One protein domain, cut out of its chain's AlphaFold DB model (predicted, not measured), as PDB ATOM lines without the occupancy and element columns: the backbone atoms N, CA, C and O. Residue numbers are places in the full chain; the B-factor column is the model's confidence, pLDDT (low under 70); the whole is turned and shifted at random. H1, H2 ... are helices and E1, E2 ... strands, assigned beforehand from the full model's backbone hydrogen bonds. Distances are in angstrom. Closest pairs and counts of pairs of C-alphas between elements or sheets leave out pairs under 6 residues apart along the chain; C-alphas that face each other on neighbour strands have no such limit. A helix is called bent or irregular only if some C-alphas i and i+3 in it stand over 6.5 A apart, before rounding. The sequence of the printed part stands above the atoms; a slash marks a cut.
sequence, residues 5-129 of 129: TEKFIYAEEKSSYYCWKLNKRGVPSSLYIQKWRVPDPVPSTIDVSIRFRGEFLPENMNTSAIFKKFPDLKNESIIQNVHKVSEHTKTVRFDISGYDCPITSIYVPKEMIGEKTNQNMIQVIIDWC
ATOM      1  N   THR A   5     -38.822 -25.408 -10.400       91.62
ATOM      2  CA  THR A   5     -37.824 -25.820 -11.405       91.62
ATOM      3  C   THR A   5     -36.939 -24.630 -11.787       91.62
ATOM      4  O   THR A   5     -37.459 -23.546 -12.039       91.62
ATOM      5  N   GLU A   6     -35.619 -24.823 -11.848       94.31
ATOM      6  CA  GLU A   6     -34.657 -23.830 -12.354       94.31
ATOM      7  C   GLU A   6     -33.574 -24.464 -13.208       94.31
ATOM      8  O   GLU A   6     -33.197 -25.618 -13.004       94.31
ATOM      9  N   LYS A   7     -33.001 -23.651 -14.093       96.19
ATOM     10  CA  LYS A   7     -31.884 -24.053 -14.938       96.19
ATOM     11  C   LYS A   7     -30.552 -23.793 -14.239       96.19
ATOM     12  O   LYS A   7     -30.242 -22.662 -13.865       96.19
ATOM     13  N   PHE A   8     -29.750 -24.838 -14.089       97.38
ATOM     14  CA  PHE A   8     -28.388 -24.763 -13.573       97.38
ATOM     15  C   PHE A   8     -27.389 -24.883 -14.729       97.38
ATOM     16  O   PHE A   8     -27.616 -25.613 -15.692       97.38
ATOM     17  N   ILE A   9     -26.267 -24.170 -14.628       98.06
ATOM     18  CA  ILE A   9     -25.239 -24.089 -15.675       98.06
ATOM     19  C   ILE A   9     -23.983 -24.809 -15.195       98.06
ATOM     20  O   ILE A   9     -23.567 -24.624 -14.047       98.06
ATOM     21  N   TYR A  10     -23.383 -25.625 -16.061       97.88
ATOM     22  CA  TYR A  10     -22.139 -26.324 -15.765       97.88
ATOM     23  C   TYR A  10     -21.058 -25.312 -15.384       97.88
ATOM     24  O   TYR A  10     -20.866 -24.304 -16.064       97.88
ATOM     25  N   ALA A  11     -20.366 -25.569 -14.278       97.38
ATOM     26  CA  ALA A  11     -19.392 -24.637 -13.729       97.38
ATOM     27  C   ALA A  11     -17.985 -25.227 -13.672       97.38
ATOM     28  O   ALA A  11     -17.028 -24.543 -14.019       97.38
ATOM     29  N   GLU A  12     -17.841 -26.456 -13.175       95.69
ATOM     30  CA  GLU A  12     -16.523 -27.053 -12.963       95.69
ATOM     31  C   GLU A  12     -16.569 -28.575 -12.814       95.69
ATOM     32  O   GLU A  12     -17.562 -29.170 -12.382       95.69
ATOM     33  N   GLU A  13     -15.426 -29.190 -13.100       96.00
ATOM     34  CA  GLU A  13     -15.121 -30.585 -12.821       96.00
ATOM     35  C   GLU A  13     -14.252 -30.705 -11.564       96.00
ATOM     36  O   GLU A  13     -13.263 -29.990 -11.395       96.00
ATOM     37  N   LYS A  14     -14.603 -31.642 -10.680       92.88
ATOM     38  CA  LYS A  14     -13.762 -32.100  -9.565       92.88
ATOM     39  C   LYS A  14     -13.360 -33.559  -9.778       92.88
ATOM     40  O   LYS A  14     -13.734 -34.170 -10.771       92.88
ATOM     41  N   SER A  15     -12.593 -34.146  -8.860       90.75
ATOM     42  CA  SER A  15     -12.083 -35.520  -9.010       90.75
ATOM     43  C   SER A  15     -13.198 -36.560  -9.211       90.75
ATOM     44  O   SER A  15     -13.134 -37.326 -10.172       90.75
ATOM     45  N   SER A  16     -14.239 -36.552  -8.370       90.44
ATOM     46  CA  SER A  16     -15.334 -37.544  -8.390       90.44
ATOM     47  C   SER A  16     -16.701 -37.004  -8.821       90.44
ATOM     48  O   SER A  16     -17.604 -37.787  -9.114       90.44
ATOM     49  N   TYR A  17     -16.867 -35.686  -8.922       93.94
ATOM     50  CA  TYR A  17     -18.149 -35.054  -9.238       93.94
ATOM     51  C   TYR A  17     -17.999 -33.871 -10.195       93.94
ATOM     52  O   TYR A  17     -16.943 -33.244 -10.284       93.94
ATOM     53  N   TYR A  18     -19.089 -33.564 -10.887       97.25
ATOM     54  CA  TYR A  18     -19.286 -32.327 -11.631       97.25
ATOM     55  C   TYR A  18     -20.155 -31.363 -10.817       97.25
ATOM     56  O   TYR A  18     -20.932 -31.786  -9.955       97.25
ATOM     57  N   CYS A  19     -20.004 -30.067 -11.076       97.50
ATOM     58  CA  CYS A  19     -20.706 -28.997 -10.381       97.50
ATOM     59  C   CYS A  19     -21.476 -28.137 -11.380       97.50
ATOM     60  O   CYS A  19     -20.890 -27.613 -12.331       97.50
ATOM     61  N   TRP A  20     -22.764 -27.933 -11.114       98.19
ATOM     62  CA  TRP A  20     -23.565 -26.914 -11.781       98.19
ATOM     63  C   TRP A  20     -23.952 -25.828 -10.786       98.19
ATOM     64  O   TRP A  20     -24.184 -26.096  -9.604       98.19
ATOM     65  N   LYS A  21     -24.029 -24.590 -11.269       97.62
ATOM     66  CA  LYS A  21     -24.353 -23.415 -10.464       97.62
ATOM     67  C   LYS A  21     -25.585 -22.706 -10.999       97.62
ATOM     68  O   LYS A  21     -25.829 -22.650 -12.201       97.62
ATOM     69  N   LEU A  22     -26.318 -22.113 -10.073       95.56
ATOM     70  CA  LEU A  22     -27.398 -21.172 -10.323       95.56
ATOM     71  C   LEU A  22     -27.100 -19.909  -9.514       95.56
ATOM     72  O   LEU A  22     -26.669 -19.983  -8.364       95.56
ATOM     73  N   ASN A  23     -27.345 -18.742 -10.098       92.88
ATOM     74  CA  ASN A  23     -27.361 -17.488  -9.358       92.88
ATOM     75  C   ASN A  23     -28.748 -16.864  -9.481       92.88
ATOM     76  O   ASN A  23     -29.063 -16.210 -10.475       92.88
ATOM     77  N   LYS A  24     -29.582 -17.076  -8.463       87.44
ATOM     78  CA  LYS A  24     -30.934 -16.523  -8.426       87.44
ATOM     79  C   LYS A  24     -30.928 -15.247  -7.601       87.44
ATOM     80  O   LYS A  24     -30.706 -15.296  -6.396       87.44
ATOM     81  N   ARG A  25     -31.153 -14.100  -8.252       87.31
ATOM     82  CA  ARG A  25     -31.260 -12.780  -7.594       87.31
ATOM     83  C   ARG A  25     -30.066 -12.461  -6.669       87.31
ATOM     84  O   ARG A  25     -30.232 -11.900  -5.590       87.31
ATOM     85  N   GLY A  26     -28.851 -12.844  -7.072       88.44
ATOM     86  CA  GLY A  26     -27.636 -12.636  -6.275       88.44
ATOM     87  C   GLY A  26     -27.411 -13.672  -5.167       88.44
ATOM     88  O   GLY A  26     -26.525 -13.486  -4.330       88.44
ATOM     89  N   VAL A  27     -28.201 -14.750  -5.125       90.88
ATOM     90  CA  VAL A  27     -28.011 -15.886  -4.221       90.88
ATOM     91  C   VAL A  27     -27.396 -17.056  -4.993       90.88
ATOM     92  O   VAL A  27     -28.076 -17.653  -5.833       90.88
ATOM     93  N   PRO A  28     -26.125 -17.408  -4.721       92.94
ATOM     94  CA  PRO A  28     -25.494 -18.546  -5.364       92.94
ATOM     95  C   PRO A  28     -26.055 -19.862  -4.821       92.94
ATOM     96  O   PRO A  28     -26.269 -20.033  -3.620       92.94
ATOM     97  N   SER A  29     -26.239 -20.803  -5.732       94.62
ATOM     98  CA  SER A  29     -26.652 -22.179  -5.508       94.62
ATOM     99  C   SER A  29     -25.710 -23.090  -6.284       94.62
ATOM    100  O   SER A  29     -25.319 -22.771  -7.407       94.62
ATOM    101  N   SER A  30     -25.340 -24.213  -5.677       96.50
ATOM    102  CA  SER A  30     -24.455 -25.211  -6.273       96.50
ATOM    103  C   SER A  30     -25.085 -26.588  -6.132       96.50
ATOM    104  O   SER A  30     -25.650 -26.907  -5.082       96.50
ATOM    105  N   LEU A  31     -24.945 -27.402  -7.171       96.88
ATOM    106  CA  LEU A  31     -25.377 -28.791  -7.235       96.88
ATOM    107  C   LEU A  31     -24.192 -29.662  -7.658       96.88
ATOM    108  O   LEU A  31     -23.546 -29.380  -8.666       96.88
ATOM    109  N   TYR A  32     -23.936 -30.724  -6.896       95.94
ATOM    110  CA  TYR A  32     -22.816 -31.637  -7.107       95.94
ATOM    111  C   TYR A  32     -23.327 -33.037  -7.454       95.94
ATOM    112  O   TYR A  32     -24.002 -33.671  -6.636       95.94
ATOM    113  N   ILE A  33     -22.980 -33.526  -8.647       95.56
ATOM    114  CA  ILE A  33     -23.417 -34.827  -9.177       95.56
ATOM    115  C   ILE A  33     -22.191 -35.703  -9.432       95.56
ATOM    116  O   ILE A  33     -21.223 -35.261 -10.051       95.56
ATOM    117  N   GLN A  34     -22.227 -36.951  -8.975       94.19
ATOM    118  CA  GLN A  34     -21.167 -37.925  -9.219       94.19
ATOM    119  C   GLN A  34     -20.967 -38.172 -10.718       94.19
ATOM    120  O   GLN A  34     -21.928 -38.420 -11.448       94.19
ATOM    121  N   LYS A  35     -19.708 -38.187 -11.177       94.62
ATOM    122  CA  LYS A  35     -19.371 -38.340 -12.607       94.62
ATOM    123  C   LYS A  35     -19.968 -39.589 -13.236       94.62
ATOM    124  O   LYS A  35     -20.393 -39.561 -14.384       94.62
ATOM    125  N   TRP A  36     -20.019 -40.686 -12.482       93.06
ATOM    126  CA  TRP A  36     -20.549 -41.952 -12.983       93.06
ATOM    127  C   TRP A  36     -22.035 -41.878 -13.342       93.06
ATOM    128  O   TRP A  36     -22.499 -42.742 -14.080       93.06
ATOM    129  N   ARG A  37     -22.773 -40.873 -12.857       94.06
ATOM    130  CA  ARG A  37     -24.186 -40.676 -13.184       94.06
ATOM    131  C   ARG A  37     -24.415 -39.753 -14.380       94.06
ATOM    132  O   ARG A  37     -25.485 -39.814 -14.979       94.06
ATOM    133  N   VAL A  38     -23.456 -38.893 -14.694       95.31
ATOM    134  CA  VAL A  38     -23.635 -37.836 -15.692       95.31
ATOM    135  C   VAL A  38     -23.490 -38.420 -17.107       95.31
ATOM    136  O   VAL A  38     -22.595 -39.249 -17.314       95.31
ATOM    137  N   PRO A  39     -24.369 -38.039 -18.057       95.31
ATOM    138  CA  PRO A  39     -24.242 -38.395 -19.469       95.31
ATOM    139  C   PRO A  39     -22.906 -37.978 -20.092       95.31
ATOM    140  O   PRO A  39     -22.198 -37.115 -19.570       95.31
ATOM    141  N   ASP A  40     -22.593 -38.587 -21.234       92.81
ATOM    142  CA  ASP A  40     -21.486 -38.196 -22.105       92.81
ATOM    143  C   ASP A  40     -22.058 -37.877 -23.501       92.81
ATOM    144  O   ASP A  40     -22.681 -38.762 -24.096       92.81
ATOM    145  N   PRO A  41     -21.925 -36.638 -24.019       94.38
ATOM    146  CA  PRO A  41     -21.188 -35.504 -23.450       94.38
ATOM    147  C   PRO A  41     -21.816 -34.927 -22.171       94.38
ATOM    148  O   PRO A  41     -23.022 -35.024 -21.951       94.38
ATOM    149  N   VAL A  42     -20.983 -34.287 -21.340       96.75
ATOM    150  CA  VAL A  42     -21.430 -33.607 -20.113       96.75
ATOM    151  C   VAL A  42     -22.373 -32.449 -20.476       96.75
ATOM    152  O   VAL A  42     -21.946 -31.535 -21.188       96.75
ATOM    153  N   PRO A  43     -23.620 -32.424 -19.965       97.06
ATOM    154  CA  PRO A  43     -24.569 -31.364 -20.296       97.06
ATOM    155  C   PRO A  43     -24.115 -29.992 -19.789       97.06
ATOM    156  O   PRO A  43     -23.832 -29.807 -18.600       97.06
ATOM    157  N   SER A  44     -24.107 -28.990 -20.673       97.31
ATOM    158  CA  SER A  44     -23.767 -27.605 -20.311       97.31
ATOM    159  C   SER A  44     -24.812 -26.960 -19.403       97.31
ATOM    160  O   SER A  44     -24.501 -26.041 -18.646       97.31
ATOM    161  N   THR A  45     -26.054 -27.437 -19.469       97.75
ATOM    162  CA  THR A  45     -27.163 -26.995 -18.624       97.75
ATOM    163  C   THR A  45     -28.010 -28.179 -18.197       97.75
ATOM    164  O   THR A  45     -28.080 -29.169 -18.918       97.75
ATOM    165  N   ILE A  46     -28.668 -28.054 -17.051       97.81
ATOM    166  CA  ILE A  46     -29.619 -29.041 -16.533       97.81
ATOM    167  C   ILE A  46     -30.806 -28.318 -15.910       97.81
ATOM    168  O   ILE A  46     -30.641 -27.220 -15.368       97.81
ATOM    169  N   ASP A  47     -31.976 -28.943 -15.942       97.12
ATOM    170  CA  ASP A  47     -33.152 -28.448 -15.237       97.12
ATOM    171  C   ASP A  47     -33.283 -29.187 -13.904       97.12
ATOM    172  O   ASP A  47     -33.311 -30.415 -13.836       97.12
ATOM    173  N   VAL A  48     -33.316 -28.423 -12.814       95.62
ATOM    174  CA  VAL A  48     -33.348 -28.940 -11.446       95.62
ATOM    175  C   VAL A  48     -34.684 -28.590 -10.825       95.62
ATOM    176  O   VAL A  48     -34.996 -27.416 -10.606       95.62
ATOM    177  N   SER A  49     -35.455 -29.620 -10.497       93.94
ATOM    178  CA  SER A  49     -36.748 -29.493  -9.844       93.94
ATOM    179  C   SER A  49     -36.711 -29.959  -8.393       93.94
ATOM    180  O   SER A  49     -36.022 -30.917  -8.046       93.94
ATOM    181  N   ILE A  50     -37.490 -29.296  -7.538       91.81
ATOM    182  CA  ILE A  50     -37.619 -29.632  -6.117       91.81
ATOM    183  C   ILE A  50     -39.078 -29.953  -5.798       91.81
ATOM    184  O   ILE A  50     -39.994 -29.199  -6.140       91.81
ATOM    185  N   ARG A  51     -39.284 -31.076  -5.111       91.19
ATOM    186  CA  ARG A  51     -40.560 -31.473  -4.507       91.19
ATOM    187  C   ARG A  51     -40.406 -31.591  -2.998       91.19
ATOM    188  O   ARG A  51     -39.405 -32.110  -2.499       91.19
ATOM    189  N   PHE A  52     -41.410 -31.129  -2.266       88.62
ATOM    190  CA  PHE A  52     -41.423 -31.187  -0.803       88.62
ATOM    191  C   PHE A  52     -42.212 -32.400  -0.299       88.62
ATOM    192  O   PHE A  52     -42.993 -33.004  -1.034       88.62
ATOM    193  N   ARG A  53     -42.003 -32.790   0.967       80.06
ATOM    194  CA  ARG A  53     -42.789 -33.864   1.600       80.06
ATOM    195  C   ARG A  53     -44.290 -33.606   1.422       80.06
ATOM    196  O   ARG A  53     -44.753 -32.488   1.623       80.06
ATOM    197  N   GLY A  54     -45.025 -34.659   1.066       79.44
ATOM    198  CA  GLY A  54     -46.440 -34.585   0.684       79.44
ATOM    199  C   GLY A  54     -46.670 -34.483  -0.829       79.44
ATOM    200  O   GLY A  54     -47.782 -34.728  -1.279       79.44
ATOM    201  N   GLU A  55     -45.629 -34.197  -1.620       80.31
ATOM    202  CA  GLU A  55     -45.701 -34.101  -3.090       80.31
ATOM    203  C   GLU A  55     -45.094 -35.320  -3.806       80.31
ATOM    204  O   GLU A  55     -45.151 -35.403  -5.033       80.31
ATOM    205  N   PHE A  56     -44.483 -36.250  -3.065       81.56
ATOM    206  CA  PHE A  56     -43.820 -37.432  -3.614       81.56
ATOM    207  C   PHE A  56     -43.844 -38.617  -2.639       81.56
ATOM    208  O   PHE A  56     -43.907 -38.436  -1.417       81.56
ATOM    209  N   LEU A  57     -43.746 -39.828  -3.192       79.94
ATOM    210  CA  LEU A  57     -43.409 -41.040  -2.447       79.94
ATOM    211  C   LEU A  57     -41.890 -41.258  -2.531       79.94
ATOM    212  O   LEU A  57     -41.328 -41.059  -3.607       79.94
ATOM    213  N   PRO A  58     -41.205 -41.632  -1.435       76.62
ATOM    214  CA  PRO A  58     -39.776 -41.913  -1.488       76.62
ATOM    215  C   PRO A  58     -39.464 -43.027  -2.492       76.62
ATOM    216  O   PRO A  58     -39.974 -44.137  -2.368       76.62
ATOM    217  N   GLU A  59     -38.612 -42.730  -3.470       75.75
ATOM    218  CA  GLU A  59     -38.135 -43.717  -4.443       75.75
ATOM    219  C   GLU A  59     -36.841 -44.403  -3.992       75.75
ATOM    220  O   GLU A  59     -36.043 -43.837  -3.234       75.75
ATOM    221  N   ASN A  60     -36.637 -45.630  -4.479       76.69
ATOM    222  CA  ASN A  60     -35.389 -46.362  -4.301       76.69
ATOM    223  C   ASN A  60     -34.277 -45.697  -5.111       76.69
ATOM    224  O   ASN A  60     -34.458 -45.341  -6.272       76.69
ATOM    225  N   MET A  61     -33.105 -45.567  -4.501       78.12
ATOM    226  CA  MET A  61     -31.958 -44.954  -5.153       78.12
ATOM    227  C   MET A  61     -31.172 -45.985  -5.969       78.12
ATOM    228  O   MET A  61     -30.775 -47.027  -5.445       78.12
ATOM    229  N   ASN A  62     -30.872 -45.652  -7.225       83.31
ATOM    230  CA  ASN A  62     -29.950 -46.437  -8.039       83.31
ATOM    231  C   ASN A  62     -28.490 -46.156  -7.644       83.31
ATOM    232  O   ASN A  62     -28.056 -45.005  -7.592       83.31
ATOM    233  N   THR A  63     -27.728 -47.222  -7.406       86.06
ATOM    234  CA  THR A  63     -26.302 -47.187  -7.047       86.06
ATOM    235  C   THR A  63     -25.405 -47.239  -8.283       86.06
ATOM    236  O   THR A  63     -25.842 -47.679  -9.350       86.06
ATOM    237  N   SER A  64     -24.122 -46.879  -8.162       88.50
ATOM    238  CA  SER A  64     -23.170 -46.955  -9.285       88.50
ATOM    239  C   SER A  64     -23.073 -48.355  -9.904       88.50
ATOM    240  O   SER A  64     -22.836 -48.489 -11.105       88.50
ATOM    241  N   ALA A  65     -23.302 -49.414  -9.118       89.19
ATOM    242  CA  ALA A  65     -23.323 -50.792  -9.603       89.19
ATOM    243  C   ALA A  65     -24.421 -51.045 -10.653       89.19
ATOM    244  O   ALA A  65     -24.203 -51.830 -11.576       89.19
ATOM    245  N   ILE A  66     -25.573 -50.376 -10.545       89.62
ATOM    246  CA  ILE A  66     -26.666 -50.486 -11.520       89.62
ATOM    247  C   ILE A  66     -26.256 -49.826 -12.840       89.62
ATOM    248  O   ILE A  66     -26.374 -50.453 -13.887       89.62
ATOM    249  N   PHE A  67     -25.669 -48.628 -12.802       89.19
ATOM    250  CA  PHE A  67     -25.224 -47.916 -14.011       89.19
ATOM    251  C   PHE A  67     -24.046 -48.594 -14.717       89.19
ATOM    252  O   PHE A  67     -23.897 -48.465 -15.928       89.19
ATOM    253  N   LYS A  68     -23.218 -49.355 -13.990       89.12
ATOM    254  CA  LYS A  68     -22.203 -50.220 -14.615       89.12
ATOM    255  C   LYS A  68     -22.831 -51.355 -15.427       89.12
ATOM    256  O   LYS A  68     -22.261 -51.753 -16.435       89.12
ATOM    257  N   LYS A  69     -23.972 -51.887 -14.978       92.88
ATOM    258  CA  LYS A  69     -24.711 -52.953 -15.675       92.88
ATOM    259  C   LYS A  69     -25.582 -52.409 -16.805       92.88
ATOM    260  O   LYS A  69     -25.730 -53.079 -17.819       92.88
ATOM    261  N   PHE A  70     -26.128 -51.209 -16.627       92.56
ATOM    262  CA  PHE A  70     -27.044 -50.560 -17.561       92.56
ATOM    263  C   PHE A  70     -26.595 -49.110 -17.819       92.56
ATOM    264  O   PHE A  70     -27.119 -48.182 -17.199       92.56
ATOM    265  N   PRO A  71     -25.596 -48.898 -18.699       90.81
ATOM    266  CA  PRO A  71     -25.029 -47.572 -18.951       90.81
ATOM    267  C   PRO A  71     -26.033 -46.555 -19.504       90.81
ATOM    268  O   PRO A  71     -25.921 -45.371 -19.191       90.81
ATOM    269  N   ASP A  72     -27.034 -47.013 -20.260       90.56
ATOM    270  CA  ASP A  72     -28.039 -46.149 -20.896       90.56
ATOM    271  C   ASP A  72     -28.901 -45.384 -19.882       90.56
ATOM    272  O   ASP A  72     -29.363 -44.281 -20.174       90.56
ATOM    273  N   LEU A  73     -29.025 -45.897 -18.650       90.44
ATOM    274  CA  LEU A  73     -29.736 -45.218 -17.560       90.44
ATOM    275  C   LEU A  73     -29.119 -43.856 -17.211       90.44
ATOM    276  O   LEU A  73     -29.762 -43.030 -16.565       90.44
ATOM    277  N   LYS A  74     -27.871 -43.584 -17.623       91.88
ATOM    278  CA  LYS A  74     -27.271 -42.254 -17.460       91.88
ATOM    279  C   LYS A  74     -28.098 -41.165 -18.142       91.88
ATOM    280  O   LYS A  74     -28.159 -40.064 -17.606       91.88
ATOM    281  N   ASN A  75     -28.770 -41.481 -19.246       93.25
ATOM    282  CA  ASN A  75     -29.580 -40.533 -20.009       93.25
ATOM    283  C   ASN A  75     -30.973 -40.301 -19.407       93.25
ATOM    284  O   ASN A  75     -31.681 -39.397 -19.838       93.25
ATOM    285  N   GLU A  76     -31.375 -41.086 -18.407       93.38
ATOM    286  CA  GLU A  76     -32.623 -40.858 -17.677       93.38
ATOM    287  C   GLU A  76     -32.453 -39.748 -16.642       93.38
ATOM    288  O   GLU A  76     -31.335 -39.483 -16.187       93.38
ATOM    289  N   SER A  77     -33.555 -39.142 -16.206       94.19
ATOM    290  CA  SER A  77     -33.554 -38.155 -15.127       94.19
ATOM    291  C   SER A  77     -32.990 -38.735 -13.825       94.19
ATOM    292  O   SER A  77     -33.141 -39.921 -13.514       94.19
ATOM    293  N   ILE A  78     -32.333 -37.903 -13.020       93.75
ATOM    294  CA  ILE A  78     -31.998 -38.279 -11.641       93.75
ATOM    295  C   ILE A  78     -33.194 -37.933 -10.773       93.75
ATOM    296  O   ILE A  78     -33.583 -36.773 -10.732       93.75
ATOM    297  N   ILE A  79     -33.725 -38.900 -10.031       92.75
ATOM    298  CA  ILE A  79     -34.726 -38.664  -8.990       92.75
ATOM    299  C   ILE A  79     -34.125 -39.140  -7.672       92.75
ATOM    300  O   ILE A  79     -33.751 -40.305  -7.539       92.75
ATOM    301  N   GLN A  80     -33.970 -38.235  -6.705       91.56
ATOM    302  CA  GLN A  80     -33.307 -38.578  -5.450       91.56
ATOM    303  C   GLN A  80     -33.849 -37.792  -4.264       91.56
ATOM    304  O   GLN A  80     -34.014 -36.573  -4.307       91.56
ATOM    305  N   ASN A  81     -34.060 -38.507  -3.162       91.88
ATOM    306  CA  ASN A  81     -34.406 -37.909  -1.881       91.88
ATOM    307  C   ASN A  81     -33.122 -37.452  -1.177       91.88
ATOM    308  O   ASN A  81     -32.171 -38.224  -1.057       91.88
ATOM    309  N   VAL A  82     -33.103 -36.214  -0.696       91.81
ATOM    310  CA  VAL A  82     -31.973 -35.632   0.041       91.81
ATOM    311  C   VAL A  82     -32.451 -35.052   1.367       91.81
ATOM    312  O   VAL A  82     -33.588 -34.592   1.499       91.81
ATOM    313  N   HIS A  83     -31.574 -35.083   2.361       92.06
ATOM    314  CA  HIS A  83     -31.836 -34.669   3.728       92.06
ATOM    315  C   HIS A  83     -31.163 -33.343   4.033       92.06
ATOM    316  O   HIS A  83     -30.034 -33.085   3.624       92.06
ATOM    317  N   LYS A  84     -31.863 -32.501   4.785       93.44
ATOM    318  CA  LYS A  84     -31.330 -31.231   5.264       93.44
ATOM    319  C   LYS A  84     -30.152 -31.493   6.201       93.44
ATOM    320  O   LYS A  84     -30.296 -32.231   7.171       93.44
ATOM    321  N   VAL A  85     -29.015 -30.859   5.928       92.94
ATOM    322  CA  VAL A  85     -27.795 -30.974   6.748       92.94
ATOM    323  C   VAL A  85     -27.521 -29.689   7.511       92.94
ATOM    324  O   VAL A  85     -27.233 -29.724   8.703       92.94
ATOM    325  N   SER A  86     -27.614 -28.543   6.837       91.88
ATOM    326  CA  SER A  86     -27.322 -27.250   7.451       91.88
ATOM    327  C   SER A  86     -28.138 -26.127   6.833       91.88
ATOM    328  O   SER A  86     -28.480 -26.141   5.649       91.88
ATOM    329  N   GLU A  87     -28.423 -25.111   7.639       92.69
ATOM    330  CA  GLU A  87     -28.931 -23.837   7.150       92.69
ATOM    331  C   GLU A  87     -27.818 -22.800   7.103       92.69
ATOM    332  O   GLU A  87     -27.054 -22.638   8.050       92.69
ATOM    333  N   HIS A  88     -27.773 -22.054   6.007       89.19
ATOM    334  CA  HIS A  88     -26.936 -20.877   5.854       89.19
ATOM    335  C   HIS A  88     -27.811 -19.620   5.803       89.19
ATOM    336  O   HIS A  88     -29.046 -19.681   5.810       89.19
ATOM    337  N   THR A  89     -27.171 -18.451   5.727       89.62
ATOM    338  CA  THR A  89     -27.867 -17.157   5.684       89.62
ATOM    339  C   THR A  89     -28.876 -17.083   4.535       89.62
ATOM    340  O   THR A  89     -29.985 -16.600   4.735       89.62
ATOM    341  N   LYS A  90     -28.520 -17.582   3.342       91.94
ATOM    342  CA  LYS A  90     -29.356 -17.468   2.130       91.94
ATOM    343  C   LYS A  90     -29.726 -18.799   1.476       91.94
ATOM    344  O   LYS A  90     -30.573 -18.820   0.588       91.94
ATOM    345  N   THR A  91     -29.120 -19.902   1.901       93.06
ATOM    346  CA  THR A  91     -29.337 -21.235   1.329       93.06
ATOM    347  C   THR A  91     -29.556 -22.264   2.433       93.06
ATOM    348  O   THR A  91     -29.221 -22.035   3.595       93.06
ATOM    349  N   VAL A  92     -30.124 -23.406   2.073       93.69
ATOM    350  CA  VAL A  92     -30.181 -24.610   2.901       93.69
ATOM    351  C   VAL A  92     -29.452 -25.704   2.141       93.69
ATOM    352  O   VAL A  92     -29.693 -25.906   0.950       93.69
ATOM    353  N   ARG A  93     -28.522 -26.372   2.817       95.06
ATOM    354  CA  ARG A  93     -27.771 -27.490   2.259       95.06
ATOM    355  C   ARG A  93     -28.544 -28.776   2.498       95.06
ATOM    356  O   ARG A  93     -28.900 -29.085   3.639       95.06
ATOM    357  N   PHE A  94     -28.733 -29.530   1.426       94.75
ATOM    358  CA  PHE A  94     -29.238 -30.888   1.474       94.75
ATOM    359  C   PHE A  94     -28.200 -31.840   0.896       94.75
ATOM    360  O   PHE A  94     -27.685 -31.601  -0.196       94.75
ATOM    361  N   ASP A  95     -27.943 -32.926   1.611       93.12
ATOM    362  CA  ASP A  95     -27.053 -33.999   1.177       93.12
ATOM    363  C   ASP A  95     -27.801 -35.326   1.226       93.12
ATOM    364  O   ASP A  95     -28.900 -35.434   1.774       93.12
ATOM    365  N   ILE A  96     -27.173 -36.371   0.709       84.06
ATOM    366  CA  ILE A  96     -27.570 -37.735   1.025       84.06
ATOM    367  C   ILE A  96     -26.562 -38.379   1.977       84.06
ATOM    368  O   ILE A  96     -25.359 -38.133   1.905       84.06
ATOM    369  N   SER A  97     -27.050 -39.224   2.882       65.69
ATOM    370  CA  SER A  97     -26.192 -40.054   3.721       65.69
ATOM    371  C   SER A  97     -25.717 -41.270   2.917       65.69
ATOM    372  O   SER A  97     -26.488 -42.206   2.716       65.69
ATOM    373  N   GLY A  98     -24.464 -41.266   2.454       66.75
ATOM    374  CA  GLY A  98     -23.843 -42.406   1.762       66.75
ATOM    375  C   GLY A  98     -22.897 -42.007   0.625       66.75
ATOM    376  O   GLY A  98     -23.015 -40.928   0.056       66.75
ATOM    377  N   TYR A  99     -21.953 -42.890   0.284       67.12
ATOM    378  CA  TYR A  99     -20.915 -42.633  -0.731       67.12
ATOM    379  C   TYR A  99     -21.318 -43.009  -2.169       67.12
ATOM    380  O   TYR A  99     -20.668 -42.566  -3.111       67.12
ATOM    381  N   ASP A 100     -22.369 -43.812  -2.353       84.19
ATOM    382  CA  ASP A 100     -22.743 -44.385  -3.655       84.19
ATOM    383  C   ASP A 100     -24.087 -43.846  -4.163       84.19
ATOM    384  O   ASP A 100     -25.043 -44.591  -4.371       84.19
ATOM    385  N   CYS A 101     -24.164 -42.521  -4.300       87.31
ATOM    386  CA  CYS A 101     -25.398 -41.811  -4.627       87.31
ATOM    387  C   CYS A 101     -25.191 -40.807  -5.776       87.31
ATOM    388  O   CYS A 101     -24.144 -40.161  -5.807       87.31
ATOM    389  N   PRO A 102     -26.173 -40.607  -6.675       90.25
ATOM    390  CA  PRO A 102     -26.076 -39.655  -7.786       90.25
ATOM    391  C   PRO A 102     -25.719 -38.218  -7.378       90.25
ATOM    392  O   PRO A 102     -24.725 -37.656  -7.837       90.25
ATOM    393  N   ILE A 103     -26.528 -37.622  -6.504       92.12
ATOM    394  CA  ILE A 103     -26.370 -36.272  -5.967       92.12
ATOM    395  C   ILE A 103     -25.613 -36.383  -4.653       92.12
ATOM    396  O   ILE A 103     -26.027 -37.114  -3.754       92.12
ATOM    397  N   THR A 104     -24.517 -35.635  -4.547       91.75
ATOM    398  CA  THR A 104     -23.725 -35.543  -3.312       91.75
ATOM    399  C   THR A 104     -24.296 -34.465  -2.395       91.75
ATOM    400  O   THR A 104     -24.615 -34.736  -1.240       91.75
ATOM    401  N   SER A 105     -24.481 -33.260  -2.940       94.44
ATOM    402  CA  SER A 105     -24.981 -32.095  -2.210       94.44
ATOM    403  C   SER A 105     -25.703 -31.135  -3.146       94.44
ATOM    404  O   SER A 105     -25.309 -30.967  -4.303       94.44
ATOM    405  N   ILE A 106     -26.705 -30.438  -2.616       95.25
ATOM    406  CA  ILE A 106     -27.354 -29.293  -3.255       95.25
ATOM    407  C   ILE A 106     -27.546 -28.160  -2.242       95.25
ATOM    408  O   ILE A 106     -27.967 -28.371  -1.104       95.25
ATOM    409  N   TYR A 107     -27.252 -26.935  -2.668       95.25
ATOM    410  CA  TYR A 107     -27.497 -25.719  -1.897       95.25
ATOM    411  C   TYR A 107     -28.719 -25.014  -2.455       95.25
ATOM    412  O   TYR A 107     -28.632 -24.352  -3.481       95.25
ATOM    413  N   VAL A 108     -29.857 -25.126  -1.783       92.75
ATOM    414  CA  VAL A 108     -31.128 -24.570  -2.252       92.75
ATOM    415  C   VAL A 108     -31.318 -23.172  -1.650       92.75
ATOM    416  O   VAL A 108     -31.337 -23.050  -0.424       92.75
ATOM    417  N   PRO A 109     -31.446 -22.098  -2.448       92.19
ATOM    418  CA  PRO A 109     -31.798 -20.772  -1.948       92.19
ATOM    419  C   PRO A 109     -33.080 -20.797  -1.109       92.19
ATOM    420  O   PRO A 109     -34.077 -21.391  -1.510       92.19
ATOM    421  N   LYS A 110     -33.079 -20.121   0.046       89.75
ATOM    422  CA  LYS A 110     -34.229 -20.094   0.972       89.75
ATOM    423  C   LYS A 110     -35.503 -19.554   0.319       89.75
ATOM    424  O   LYS A 110     -36.585 -20.046   0.608       89.75
ATOM    425  N   GLU A 111     -35.368 -18.621  -0.621       85.81
ATOM    426  CA  GLU A 111     -36.481 -18.110  -1.433       85.81
ATOM    427  C   GLU A 111     -37.187 -19.216  -2.241       85.81
ATOM    428  O   GLU A 111     -38.393 -19.155  -2.438       85.81
ATOM    429  N   MET A 112     -36.459 -20.258  -2.662       83.81
ATOM    430  CA  MET A 112     -37.029 -21.413  -3.376       83.81
ATOM    431  C   MET A 112     -37.756 -22.376  -2.438       83.81
ATOM    432  O   MET A 112     -38.605 -23.148  -2.869       83.81
ATOM    433  N   ILE A 113     -37.400 -22.350  -1.155       83.81
ATOM    434  CA  ILE A 113     -38.005 -23.188  -0.122       83.81
ATOM    435  C   ILE A 113     -39.273 -22.523   0.433       83.81
ATOM    436  O   ILE A 113     -40.224 -23.214   0.800       83.81
ATOM    437  N   GLY A 114     -39.309 -21.188   0.473       82.00
ATOM    438  CA  GLY A 114     -40.435 -20.423   1.006       82.00
ATOM    439  C   GLY A 114     -40.682 -20.746   2.479       82.00
ATOM    440  O   GLY A 114     -39.745 -20.913   3.250       82.00
ATOM    441  N   GLU A 115     -41.944 -20.894   2.876       78.06
ATOM    442  CA  GLU A 115     -42.330 -21.239   4.256       78.06
ATOM    443  C   GLU A 115     -42.004 -22.696   4.640       78.06
ATOM    444  O   GLU A 115     -42.131 -23.098   5.796       78.06
ATOM    445  N   LYS A 116     -41.537 -23.513   3.687       79.31
ATOM    446  CA  LYS A 116     -41.243 -24.938   3.891       79.31
ATOM    447  C   LYS A 116     -39.824 -25.187   4.438       79.31
ATOM    448  O   LYS A 116     -39.311 -26.297   4.316       79.31
ATOM    449  N   THR A 117     -39.165 -24.203   5.063       70.38
ATOM    450  CA  THR A 117     -37.775 -24.341   5.570       70.38
ATOM    451  C   THR A 117     -37.611 -25.402   6.653       70.38
ATOM    452  O   THR A 117     -36.514 -25.935   6.838       70.38
ATOM    453  N   ASN A 118     -38.699 -25.754   7.337       76.00
ATOM    454  CA  ASN A 118     -38.718 -26.783   8.378       76.00
ATOM    455  C   ASN A 118     -38.705 -28.217   7.817       76.00
ATOM    456  O   ASN A 118     -38.665 -29.176   8.583       76.00
ATOM    457  N   GLN A 119     -38.730 -28.387   6.491       80.75
ATOM    458  CA  GLN A 119     -38.659 -29.701   5.861       80.75
ATOM    459  C   GLN A 119     -37.260 -30.307   6.008       80.75
ATOM    460  O   GLN A 119     -36.269 -29.766   5.520       80.75
ATOM    461  N   ASN A 120     -37.191 -31.481   6.638       87.75
ATOM    462  CA  ASN A 120     -35.941 -32.229   6.811       87.75
ATOM    463  C   ASN A 120     -35.550 -33.050   5.573       87.75
ATOM    464  O   ASN A 120     -34.463 -33.626   5.540       87.75
ATOM    465  N   MET A 121     -36.430 -33.141   4.573       90.62
ATOM    466  CA  MET A 121     -36.224 -33.942   3.370       90.62
ATOM    467  C   MET A 121     -36.959 -33.333   2.178       90.62
ATOM    468  O   MET A 121     -38.118 -32.932   2.306       90.62
ATOM    469  N   ILE A 122     -36.301 -33.335   1.023       92.19
ATOM    470  CA  ILE A 122     -36.871 -32.953  -0.274       92.19
ATOM    471  C   ILE A 122     -36.529 -34.024  -1.315       92.19
ATOM    472  O   ILE A 122     -35.582 -34.789  -1.125       92.19
ATOM    473  N   GLN A 123     -37.282 -34.072  -2.409       92.62
ATOM    474  CA  GLN A 123     -36.911 -34.826  -3.603       92.62
ATOM    475  C   GLN A 123     -36.364 -33.845  -4.639       92.62
ATOM    476  O   GLN A 123     -37.015 -32.849  -4.966       92.62
ATOM    477  N   VAL A 124     -35.161 -34.125  -5.125       93.62
ATOM    478  CA  VAL A 124     -34.511 -33.394  -6.211       93.62
ATOM    479  C   VAL A 124     -34.650 -34.224  -7.474       93.62
ATOM    480  O   VAL A 124     -34.378 -35.426  -7.465       93.62
ATOM    481  N   ILE A 125     -35.088 -33.574  -8.545       94.56
ATOM    482  CA  ILE A 125     -35.218 -34.164  -9.873       94.56
ATOM    483  C   ILE A 125     -34.306 -33.382 -10.810       94.56
ATOM    484  O   ILE A 125     -34.346 -32.153 -10.800       94.56
ATOM    485  N   ILE A 126     -33.471 -34.077 -11.573       95.56
ATOM    486  CA  ILE A 126     -32.559 -33.473 -12.546       95.56
ATOM    487  C   ILE A 126     -32.893 -34.046 -13.909       95.56
ATOM    488  O   ILE A 126     -32.729 -35.247 -14.124       95.56
ATOM    489  N   ASP A 127     -33.318 -33.168 -14.805       96.50
ATOM    490  CA  ASP A 127     -33.560 -33.471 -16.204       96.50
ATOM    491  C   ASP A 127     -32.391 -32.924 -17.037       96.50
ATOM    492  O   ASP A 127     -31.939 -31.788 -16.846       96.50
ATOM    493  N   TRP A 128     -31.863 -33.757 -17.933       95.44
ATOM    494  CA  TRP A 128     -30.783 -33.366 -18.839       95.44
ATOM    495  C   TRP A 128     -31.329 -32.480 -19.962       95.44
ATOM    496  O   TRP A 128     -32.428 -32.729 -20.461       95.44
ATOM    497  N   CYS A 129     -30.565 -31.460 -20.357       90.06
ATOM    498  CA  CYS A 129     -30.900 -30.546 -21.451       90.06
ATOM    499  C   CYS A 129     -29.883 -30.634 -22.586       90.06
ATOM    500  O   CYS A 129     -28.687 -30.850 -22.278       90.06
TER     501      CYS A 129
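This is residues 5 to 129 of the 129 residues of an uncharacterized protein of Bacillus sp. V5-8f (UniProt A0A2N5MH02). Eight antiparallel strands, E1 to E8, ring one axis as a closed barrel; the irregular helix H3 packs outside it, beside E6, and the short helices H1 and H2 lie beyond the end away from H3. Round the ring run E1, E2, E3, E7, E6, E5, E8 and E4, and back to E1. The printed part has 125 residues, in the order E1 E2 E3 E4 H1 H2 E5 E6 E7 H3 E8, and its class is mixed, helices and strands. It is compact, with a radius of gyration of the C-alphas of 13.9 A and spans of 41 by 30 by 23 A.

Find C-alpha 5 at (-37.824, -25.820, -11.405); from there E1 runs 23.2 A to residue 13. E2 is residues 17 to 24, 22.5 A; E3 is 27 to 34, 23.6 A; E4 is 45 to 52, 23.2 A. Then come the helices H1, residues 64 to 69, and H2, 71 to 75. E5, residues 78 to 87, starts at C-alpha 78 (-31.998, -38.279, -11.641), spans 23.9 A and bends by 59 degrees at residue 81. E6 is 91 to 95, E7 is 103 to 109 and H3 is 110 to 118, irregular, with C-alphas 112 and 115 9.3 A apart. E8, residues 121 to 128, ends 22.9 A on at C-alpha 128 (-30.783, -33.366, -18.839).

Start at E1, whose pairing is staggered: residues 9 to 13 pair with E2, where N 9 and O 21 are 2.9 A apart, and residues 5 to 9 with E4, where N 8 and O 46 are 2.8 A apart. E1 E2 E3 and E5 E6 E7 are meanders, each strand the antiparallel neighbour of the one before; E1 E2 E3 E4 is a Greek key, four strands in a row of which E1 E2 E3 are a meander and the first, E1, is the antiparallel neighbour of the fourth, E4. Look at N 32 and O 105, 2.9 A, between E3 and E7, and at N 49 and O 125, 2.8 A, between E8 and E4. H3 is on the barrel, outside it, at a height over the sheet of 7.3 A and over none of its strands; its closest C-alphas to E6 are Lys 110 and Thr 91, 5.0 A. H1 and H2 are not on the barrel and are close but not clearly touching, with C-alphas 67 and 73 6.3 A apart. In H1 every O i to N i+4 pair is within hydrogen-bond range; H2 has 0 of 1 and H3 1 of 5, beside 2 of 2 and 2 of 6 O i to N i+3 pairs.

The C-alphas farthest apart, Lys 69 and Thr 89, are 41.8 A apart. The printed part has no cut, and its long link is E4 to H1, 11 residues. Mean pLDDT of the printed part is 90.3; look for values under 70 at residues 97 to 99.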